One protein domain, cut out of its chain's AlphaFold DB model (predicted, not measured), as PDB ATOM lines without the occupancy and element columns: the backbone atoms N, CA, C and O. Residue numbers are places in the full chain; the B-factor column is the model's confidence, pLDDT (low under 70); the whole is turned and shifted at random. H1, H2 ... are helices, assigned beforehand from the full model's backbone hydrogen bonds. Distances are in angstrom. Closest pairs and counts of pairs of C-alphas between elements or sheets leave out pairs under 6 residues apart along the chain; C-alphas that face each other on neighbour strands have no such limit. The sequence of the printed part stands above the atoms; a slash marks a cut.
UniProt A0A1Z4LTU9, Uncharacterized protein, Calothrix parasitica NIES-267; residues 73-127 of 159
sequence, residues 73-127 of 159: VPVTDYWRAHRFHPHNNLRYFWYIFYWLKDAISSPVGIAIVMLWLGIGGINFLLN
ATOM      1  N   VAL A  73     -26.642  19.481   8.176       56.50
ATOM      2  CA  VAL A  73     -26.549  18.233   7.429       56.50
ATOM      3  C   VAL A  73     -27.761  18.198   6.495       56.50
ATOM      4  O   VAL A  73     -28.888  18.288   6.992       56.50
ATOM      5  N   PRO A  74     -27.576  18.085   5.165       51.50
ATOM      6  CA  PRO A  74     -28.691  17.946   4.235       51.50
ATOM      7  C   PRO A  74     -29.617  16.827   4.716       51.50
ATOM      8  O   PRO A  74     -29.144  15.800   5.200       51.50
ATOM      9  N   VAL A  75     -30.935  16.992   4.586       52.50
ATOM     10  CA  VAL A  75     -31.920  16.034   5.131       52.50
ATOM     11  C   VAL A  75     -31.611  14.592   4.700       52.50
ATOM     12  O   VAL A  75     -31.742  13.668   5.496       52.50
ATOM     13  N   THR A  76     -31.103  14.393   3.480       51.38
ATOM     14  CA  THR A  76     -30.659  13.095   2.944       51.38
ATOM     15  C   THR A  76     -29.516  12.440   3.727       51.38
ATOM     16  O   THR A  76     -29.488  11.213   3.855       51.38
ATOM     17  N   ASP A  77     -28.607  13.236   4.284       52.16
ATOM     18  CA  ASP A  77     -27.466  12.778   5.079       52.16
ATOM     19  C   ASP A  77     -27.828  12.613   6.559       52.16
ATOM     20  O   ASP A  77     -27.254  11.762   7.240       52.16
ATOM     21  N   TYR A  78     -28.853  13.323   7.044       51.44
ATOM     22  CA  TYR A  78     -29.365  13.173   8.411       51.44
ATOM     23  C   TYR A  78     -29.889  11.748   8.665       51.44
ATOM     24  O   TYR A  78     -29.580  11.111   9.676       51.44
ATOM     25  N   TRP A  79     -30.605  11.186   7.684       51.62
ATOM     26  CA  TRP A  79     -31.122   9.812   7.735       51.62
ATOM     27  C   TRP A  79     -30.031   8.733   7.707       51.62
ATOM     28  O   TRP A  79     -30.259   7.618   8.193       51.62
ATOM     29  N   ARG A  80     -28.863   9.032   7.123       54.81
ATOM     30  CA  ARG A  80     -27.691   8.143   7.131       54.81
ATOM     31  C   ARG A  80     -26.924   8.283   8.445       54.81
ATOM     32  O   ARG A  80     -26.589   7.270   9.056       54.81
ATOM     33  N   ALA A  81     -26.751   9.511   8.930       54.88
ATOM     34  CA  ALA A  81     -26.072   9.813  10.186       54.88
ATOM     35  C   ALA A  81     -26.743   9.147  11.401       54.88
ATOM     36  O   ALA A  81     -26.053   8.602  12.260       54.88
ATOM     37  N   HIS A  82     -28.080   9.092  11.447       62.44
ATOM     38  CA  HIS A  82     -28.801   8.434  12.545       62.44
ATOM     39  C   HIS A  82     -28.652   6.897  12.546       62.44
ATOM     40  O   HIS A  82     -28.627   6.261  13.602       62.44
ATOM     41  N   ARG A  83     -28.506   6.272  11.368       58.59
ATOM     42  CA  ARG A  83     -28.341   4.811  11.236       58.59
ATOM     43  C   ARG A  83     -26.937   4.326  11.583       58.59
ATOM     44  O   ARG A  83     -26.793   3.215  12.080       58.59
ATOM     45  N   PHE A  84     -25.929   5.167  11.365       59.00
ATOM     46  CA  PHE A  84     -24.531   4.876  11.693       59.00
ATOM     47  C   PHE A  84     -24.057   5.529  12.993       59.00
ATOM     48  O   PHE A  84     -22.869   5.487  13.312       59.00
ATOM     49  N   HIS A  85     -24.976   6.114  13.764       70.06
ATOM     50  CA  HIS A  85     -24.634   6.731  15.034       70.06
ATOM     51  C   HIS A  85     -24.039   5.683  15.996       70.06
ATOM     52  O   HIS A  85     -24.572   4.574  16.081       70.06
ATOM     53  N   PRO A  86     -22.985   6.004  16.771       64.69
ATOM     54  CA  PRO A  86     -22.336   5.043  17.669       64.69
ATOM     55  C   PRO A  86     -23.280   4.408  18.698       64.69
ATOM     56  O   PRO A  86     -23.055   3.278  19.112       64.69
ATOM     57  N   HIS A  87     -24.347   5.124  19.062       71.00
ATOM     58  CA  HIS A  87     -25.377   4.685  20.010       71.00
ATOM     59  C   HIS A  87     -26.510   3.858  19.369       71.00
ATOM     60  O   HIS A  87     -27.433   3.447  20.063       71.00
ATOM     61  N   ASN A  88     -26.484   3.636  18.051       72.88
ATOM     62  CA  ASN A  88     -27.498   2.847  17.363       72.88
ATOM     63  C   ASN A  88     -27.073   1.371  17.295       72.88
ATOM     64  O   ASN A  88     -26.159   1.008  16.553       72.88
ATOM     65  N   ASN A  89     -27.777   0.505  18.027       70.81
ATOM     66  CA  ASN A  89     -27.512  -0.939  18.045       70.81
ATOM     67  C   ASN A  89     -27.712  -1.608  16.674       70.81
ATOM     68  O   ASN A  89     -27.097  -2.633  16.388       70.81
ATOM     69  N   LEU A  90     -28.520  -1.012  15.790       72.06
ATOM     70  CA  LEU A  90     -28.777  -1.532  14.446       72.06
ATOM     71  C   LEU A  90     -27.746  -1.064  13.407       72.06
ATOM     72  O   LEU A  90     -27.901  -1.383  12.227       72.06
ATOM     73  N   ARG A  91     -26.670  -0.358  13.795       67.44
ATOM     74  CA  ARG A  91     -25.666   0.141  12.832       67.44
ATOM     75  C   ARG A  91     -25.075  -0.969  11.957       67.44
ATOM     76  O   ARG A  91     -24.832  -0.765  10.772       67.44
ATOM     77  N   TYR A  92     -24.864  -2.149  12.543       72.56
ATOM     78  CA  TYR A  92     -24.261  -3.293  11.861       72.56
ATOM     79  C   TYR A  92     -25.223  -3.951  10.871       72.56
ATOM     80  O   TYR A  92     -24.797  -4.416   9.818       72.56
ATOM     81  N   PHE A  93     -26.526  -3.920  11.164       79.25
ATOM     82  CA  PHE A  93     -27.557  -4.371  10.232       79.25
ATOM     83  C   PHE A  93     -27.577  -3.490   8.977       79.25
ATOM     84  O   PHE A  93     -27.571  -3.986   7.851       79.25
ATOM     85  N   TRP A  94     -27.514  -2.169   9.166       73.38
ATOM     86  CA  TRP A  94     -27.468  -1.227   8.051       73.38
ATOM     87  C   TRP A  94     -26.192  -1.365   7.219       73.38
ATOM     88  O   TRP A  94     -26.263  -1.231   6.002       73.38
ATOM     89  N   TYR A  95     -25.051  -1.690   7.836       70.06
ATOM     90  CA  TYR A  95     -23.794  -1.900   7.115       70.06
ATOM     91  C   TYR A  95     -23.905  -2.988   6.037       70.06
ATOM     92  O   TYR A  95     -23.530  -2.747   4.894       70.06
ATOM     93  N   ILE A  96     -24.490  -4.144   6.367       75.75
ATOM     94  CA  ILE A  96     -24.691  -5.240   5.405       75.75
ATOM     95  C   ILE A  96     -25.626  -4.800   4.274       75.75
ATOM     96  O   ILE A  96     -25.350  -5.055   3.104       75.75
ATOM     97  N   PHE A  97     -26.709  -4.096   4.611       78.56
ATOM     98  CA  PHE A  97     -27.667  -3.600   3.625       78.56
ATOM     99  C   PHE A  97     -27.034  -2.606   2.639       78.56
ATOM    100  O   PHE A  97     -27.247  -2.710   1.431       78.56
ATOM    101  N   TYR A  98     -26.232  -1.656   3.131       71.81
ATOM    102  CA  TYR A  98     -25.541  -0.689   2.277       71.81
ATOM    103  C   TYR A  98     -24.409  -1.329   1.477       71.81
ATOM    104  O   TYR A  98     -24.293  -1.045   0.291       71.81
ATOM    105  N   TRP A  99     -23.648  -2.250   2.072       73.62
ATOM    106  CA  TRP A  99     -22.630  -3.015   1.355       73.62
ATOM    107  C   TRP A  99     -23.233  -3.812   0.194       73.62
ATOM    108  O   TRP A  99     -22.717  -3.763  -0.918       73.62
ATOM    109  N   LEU A 100     -24.366  -4.483   0.417       75.81
ATOM    110  CA  LEU A 100     -25.052  -5.236  -0.630       75.81
ATOM    111  C   LEU A 100     -25.619  -4.311  -1.715       75.81
ATOM    112  O   LEU A 100     -25.499  -4.600  -2.904       75.81
ATOM    113  N   LYS A 101     -26.205  -3.175  -1.320       72.94
ATOM    114  CA  LYS A 101     -26.693  -2.164  -2.262       72.94
ATOM    115  C   LYS A 101     -25.564  -1.622  -3.138       72.94
ATOM    116  O   LYS A 101     -25.752  -1.518  -4.350       72.94
ATOM    117  N   ASP A 102     -24.420  -1.295  -2.550       69.69
ATOM    118  CA  ASP A 102     -23.262  -0.778  -3.279       69.69
ATOM    119  C   ASP A 102     -22.624  -1.869  -4.149       69.69
ATOM    120  O   ASP A 102     -22.229  -1.590  -5.277       69.69
ATOM    121  N   ALA A 103     -22.611  -3.127  -3.697       69.56
ATOM    122  CA  ALA A 103     -22.153  -4.259  -4.498       69.56
ATOM    123  C   ALA A 103     -23.031  -4.485  -5.740       69.56
ATOM    124  O   ALA A 103     -22.496  -4.706  -6.822       69.56
ATOM    125  N   ILE A 104     -24.358  -4.382  -5.613       68.44
ATOM    126  CA  ILE A 104     -25.300  -4.556  -6.733       68.44
ATOM    127  C   ILE A 104     -25.318  -3.326  -7.655       68.44
ATOM    128  O   ILE A 104     -25.435  -3.470  -8.869       68.44
ATOM    129  N   SER A 105     -25.183  -2.122  -7.095       69.69
ATOM    130  CA  SER A 105     -25.168  -0.863  -7.862       69.69
ATOM    131  C   SER A 105     -23.798  -0.564  -8.481       69.69
ATOM    132  O   SER A 105     -23.672   0.349  -9.297       69.69
ATOM    133  N   SER A 106     -22.764  -1.312  -8.091       74.06
ATOM    134  CA  SER A 106     -21.427  -1.211  -8.661       74.06
ATOM    135  C   SER A 106     -21.423  -1.737 -10.102       74.06
ATOM    136  O   SER A 106     -22.000  -2.797 -10.367       74.06
ATOM    137  N   PRO A 107     -20.698  -1.077 -11.026       73.19
ATOM    138  CA  PRO A 107     -20.491  -1.573 -12.388       73.19
ATOM    139  C   PRO A 107     -19.992  -3.024 -12.425       73.19
ATOM    140  O   PRO A 107     -20.337  -3.787 -13.325       73.19
ATOM    141  N   VAL A 108     -19.215  -3.421 -11.412       76.75
ATOM    142  CA  VAL A 108     -18.679  -4.778 -11.266       76.75
ATOM    143  C   VAL A 108     -19.782  -5.783 -10.921       76.75
ATOM    144  O   VAL A 108     -19.819  -6.866 -11.500       76.75
ATOM    145  N   GLY A 109     -20.710  -5.433 -10.026       72.81
ATOM    146  CA  GLY A 109     -21.830  -6.305  -9.662       72.81
ATOM    147  C   GLY A 109     -22.785  -6.539 -10.827       72.81
ATOM    148  O   GLY A 109     -23.174  -7.676 -11.087       72.81
ATOM    149  N   ILE A 110     -23.079  -5.485 -11.592       79.44
ATOM    150  CA  ILE A 110     -23.894  -5.580 -12.811       79.44
ATOM    151  C   ILE A 110     -23.224  -6.509 -13.832       79.44
ATOM    152  O   ILE A 110     -23.891  -7.375 -14.399       79.44
ATOM    153  N   ALA A 111     -21.908  -6.385 -14.034       79.75
ATOM    154  CA  ALA A 111     -21.166  -7.249 -14.951       79.75
ATOM    155  C   ALA A 111     -21.214  -8.728 -14.533       79.75
ATOM    156  O   ALA A 111     -21.420  -9.597 -15.379       79.75
ATOM    157  N   ILE A 112     -21.086  -9.022 -13.235       84.38
ATOM    158  CA  ILE A 112     -21.167 -10.391 -12.705       84.38
ATOM    159  C   ILE A 112     -22.575 -10.970 -12.887       84.38
ATOM    160  O   ILE A 112     -22.709 -12.114 -13.317       84.38
ATOM    161  N   VAL A 113     -23.625 -10.192 -12.607       82.00
ATOM    162  CA  VAL A 113     -25.015 -10.640 -12.794       82.00
ATOM    163  C   VAL A 113     -25.313 -10.895 -14.273       82.00
ATOM    164  O   VAL A 113     -25.919 -11.912 -14.604       82.00
ATOM    165  N   MET A 114     -24.841 -10.028 -15.171       83.12
ATOM    166  CA  MET A 114     -24.977 -10.219 -16.618       83.12
ATOM    167  C   MET A 114     -24.208 -11.444 -17.115       83.12
ATOM    168  O   MET A 114     -24.732 -12.209 -17.919       83.12
ATOM    169  N   LEU A 115     -22.994 -11.672 -16.609       88.38
ATOM    170  CA  LEU A 115     -22.214 -12.869 -16.916       88.38
ATOM    171  C   LEU A 115     -22.936 -14.135 -16.436       88.38
ATOM    172  O   LEU A 115     -23.022 -15.116 -17.170       88.38
ATOM    173  N   TRP A 116     -23.493 -14.102 -15.226       87.50
ATOM    174  CA  TRP A 116     -24.232 -15.219 -14.649       87.50
ATOM    175  C   TRP A 116     -25.517 -15.524 -15.427       87.50
ATOM    176  O   TRP A 116     -25.771 -16.684 -15.748       87.50
ATOM    177  N   LEU A 117     -26.281 -14.496 -15.812       85.44
ATOM    178  CA  LEU A 117     -27.447 -14.643 -16.689       85.44
ATOM    179  C   LEU A 117     -27.060 -15.130 -18.089       85.44
ATOM    180  O   LEU A 117     -27.774 -15.950 -18.655       85.44
ATOM    181  N   GLY A 118     -25.932 -14.677 -18.636       86.62
ATOM    182  CA  GLY A 118     -25.423 -15.140 -19.926       86.62
ATOM    183  C   GLY A 118     -25.075 -16.628 -19.900       86.62
ATOM    184  O   GLY A 118     -25.568 -17.394 -20.723       86.62
ATOM    185  N   ILE A 119     -24.291 -17.063 -18.910       86.44
ATOM    186  CA  ILE A 119     -23.918 -18.476 -18.740       86.44
ATOM    187  C   ILE A 119     -25.158 -19.327 -18.439       86.44
ATOM    188  O   ILE A 119     -25.337 -20.384 -19.043       86.44
ATOM    189  N   GLY A 120     -26.034 -18.866 -17.542       81.81
ATOM    190  CA  GLY A 120     -27.276 -19.552 -17.190       81.81
ATOM    191  C   GLY A 120     -28.239 -19.668 -18.370       81.81
ATOM    192  O   GLY A 120     -28.802 -20.736 -18.589       81.81
ATOM    193  N   GLY A 121     -28.376 -18.613 -19.173       82.88
ATOM    194  CA  GLY A 121     -29.192 -18.592 -20.385       82.88
ATOM    195  C   GLY A 121     -28.647 -19.512 -21.474       82.88
ATOM    196  O   GLY A 121     -29.406 -20.277 -22.058       82.88
ATOM    197  N   ILE A 122     -27.331 -19.517 -21.697       81.38
ATOM    198  CA  ILE A 122     -26.683 -20.450 -22.632       81.38
ATOM    199  C   ILE A 122     -26.876 -21.897 -22.160       81.38
ATOM    200  O   ILE A 122     -27.247 -22.758 -22.951       81.38
ATOM    201  N   ASN A 123     -26.689 -22.166 -20.867       78.88
ATOM    202  CA  ASN A 123     -26.909 -23.490 -20.294       78.88
ATOM    203  C   ASN A 123     -28.383 -23.923 -20.411       78.88
ATOM    204  O   ASN A 123     -28.670 -25.055 -20.783       78.88
ATOM    205  N   PHE A 124     -29.323 -23.010 -20.173       75.12
ATOM    206  CA  PHE A 124     -30.751 -23.244 -20.370       75.12
ATOM    207  C   PHE A 124     -31.106 -23.484 -21.846       75.12
ATOM    208  O   PHE A 124     -31.946 -24.323 -22.143       75.12
ATOM    209  N   LEU A 125     -30.466 -22.811 -22.802       73.94
ATOM    210  CA  LEU A 125     -30.659 -23.065 -24.237       73.94
ATOM    211  C   LEU A 125     -30.096 -24.421 -24.674       73.94
ATOM    212  O   LEU A 125     -30.731 -25.113 -25.463       73.94
ATOM    213  N   LEU A 126     -28.933 -24.813 -24.155       72.88
ATOM    214  CA  LEU A 126     -28.249 -26.043 -24.563       72.88
ATOM    215  C   LEU A 126     -28.780 -27.297 -23.856       72.88
ATOM    216  O   LEU A 126     -28.849 -28.356 -24.470       72.88
ATOM    217  N   ASN A 127     -29.164 -27.182 -22.583       67.31
ATOM    218  CA  ASN A 127     -29.632 -28.300 -21.754       67.31
ATOM    219  C   ASN A 127     -31.127 -28.213 -21.406       67.31
ATOM    220  O   ASN A 127     -31.663 -29.089 -20.724       67.31
TER     221      ASN A 127
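Overview. This is residues 73 to 127 of the 159 residues of an uncharacterized protein of Calothrix parasitica NIES-267 (UniProt A0A1Z4LTU9). Three helices follow one another end to end in an open zigzag, with a corner at each joint and no shared core. H1, H2 and H3, in this order, grow longer along the 55 printed residues; there is no named strand, and the class is all helix. The whole is extended, with a radius of gyration of the C-alphas of 17.8 A and spans of 54 by 23 by 13 A.

Arrangement. H1, residues 75 to 83, is close to but not clearly touching H2, residues 91 to 105; their closest C-alphas, Arg 83 and Arg 91, are 5.6 A apart. They run opposite ways at a steep tilt of 53 degrees. H2 is close to but not clearly touching H3, residues 107 to 127; their closest C-alphas, Ala 103 and Gly 109, are 5.6 A apart. These two run the same way at a steep tilt of 64 degrees. H1 and H3 are apart. In H2 and H3 every O i to N i+4 pair is within hydrogen-bond range; in H1, 3 of 5.

Along the chain. H1 begins at C-alpha 75 (-31.920, 16.034, 5.131) and measures 13.3 A. H2 measures 20.7 A. H3 measures 29.8 A and ends at C-alpha 127 (-29.632, -28.300, -21.754).

Size, cuts and confidence. The C-alphas farthest apart, Val 73 and Asn 127, are 55.0 A apart. The printed part has no cut; H1 to H2 is a short link, H2 to H3 a tight one. Mean pLDDT of the printed part is 71.3; residues 73 to 84, 86, 91, 102 to 105 and 127 are under 70.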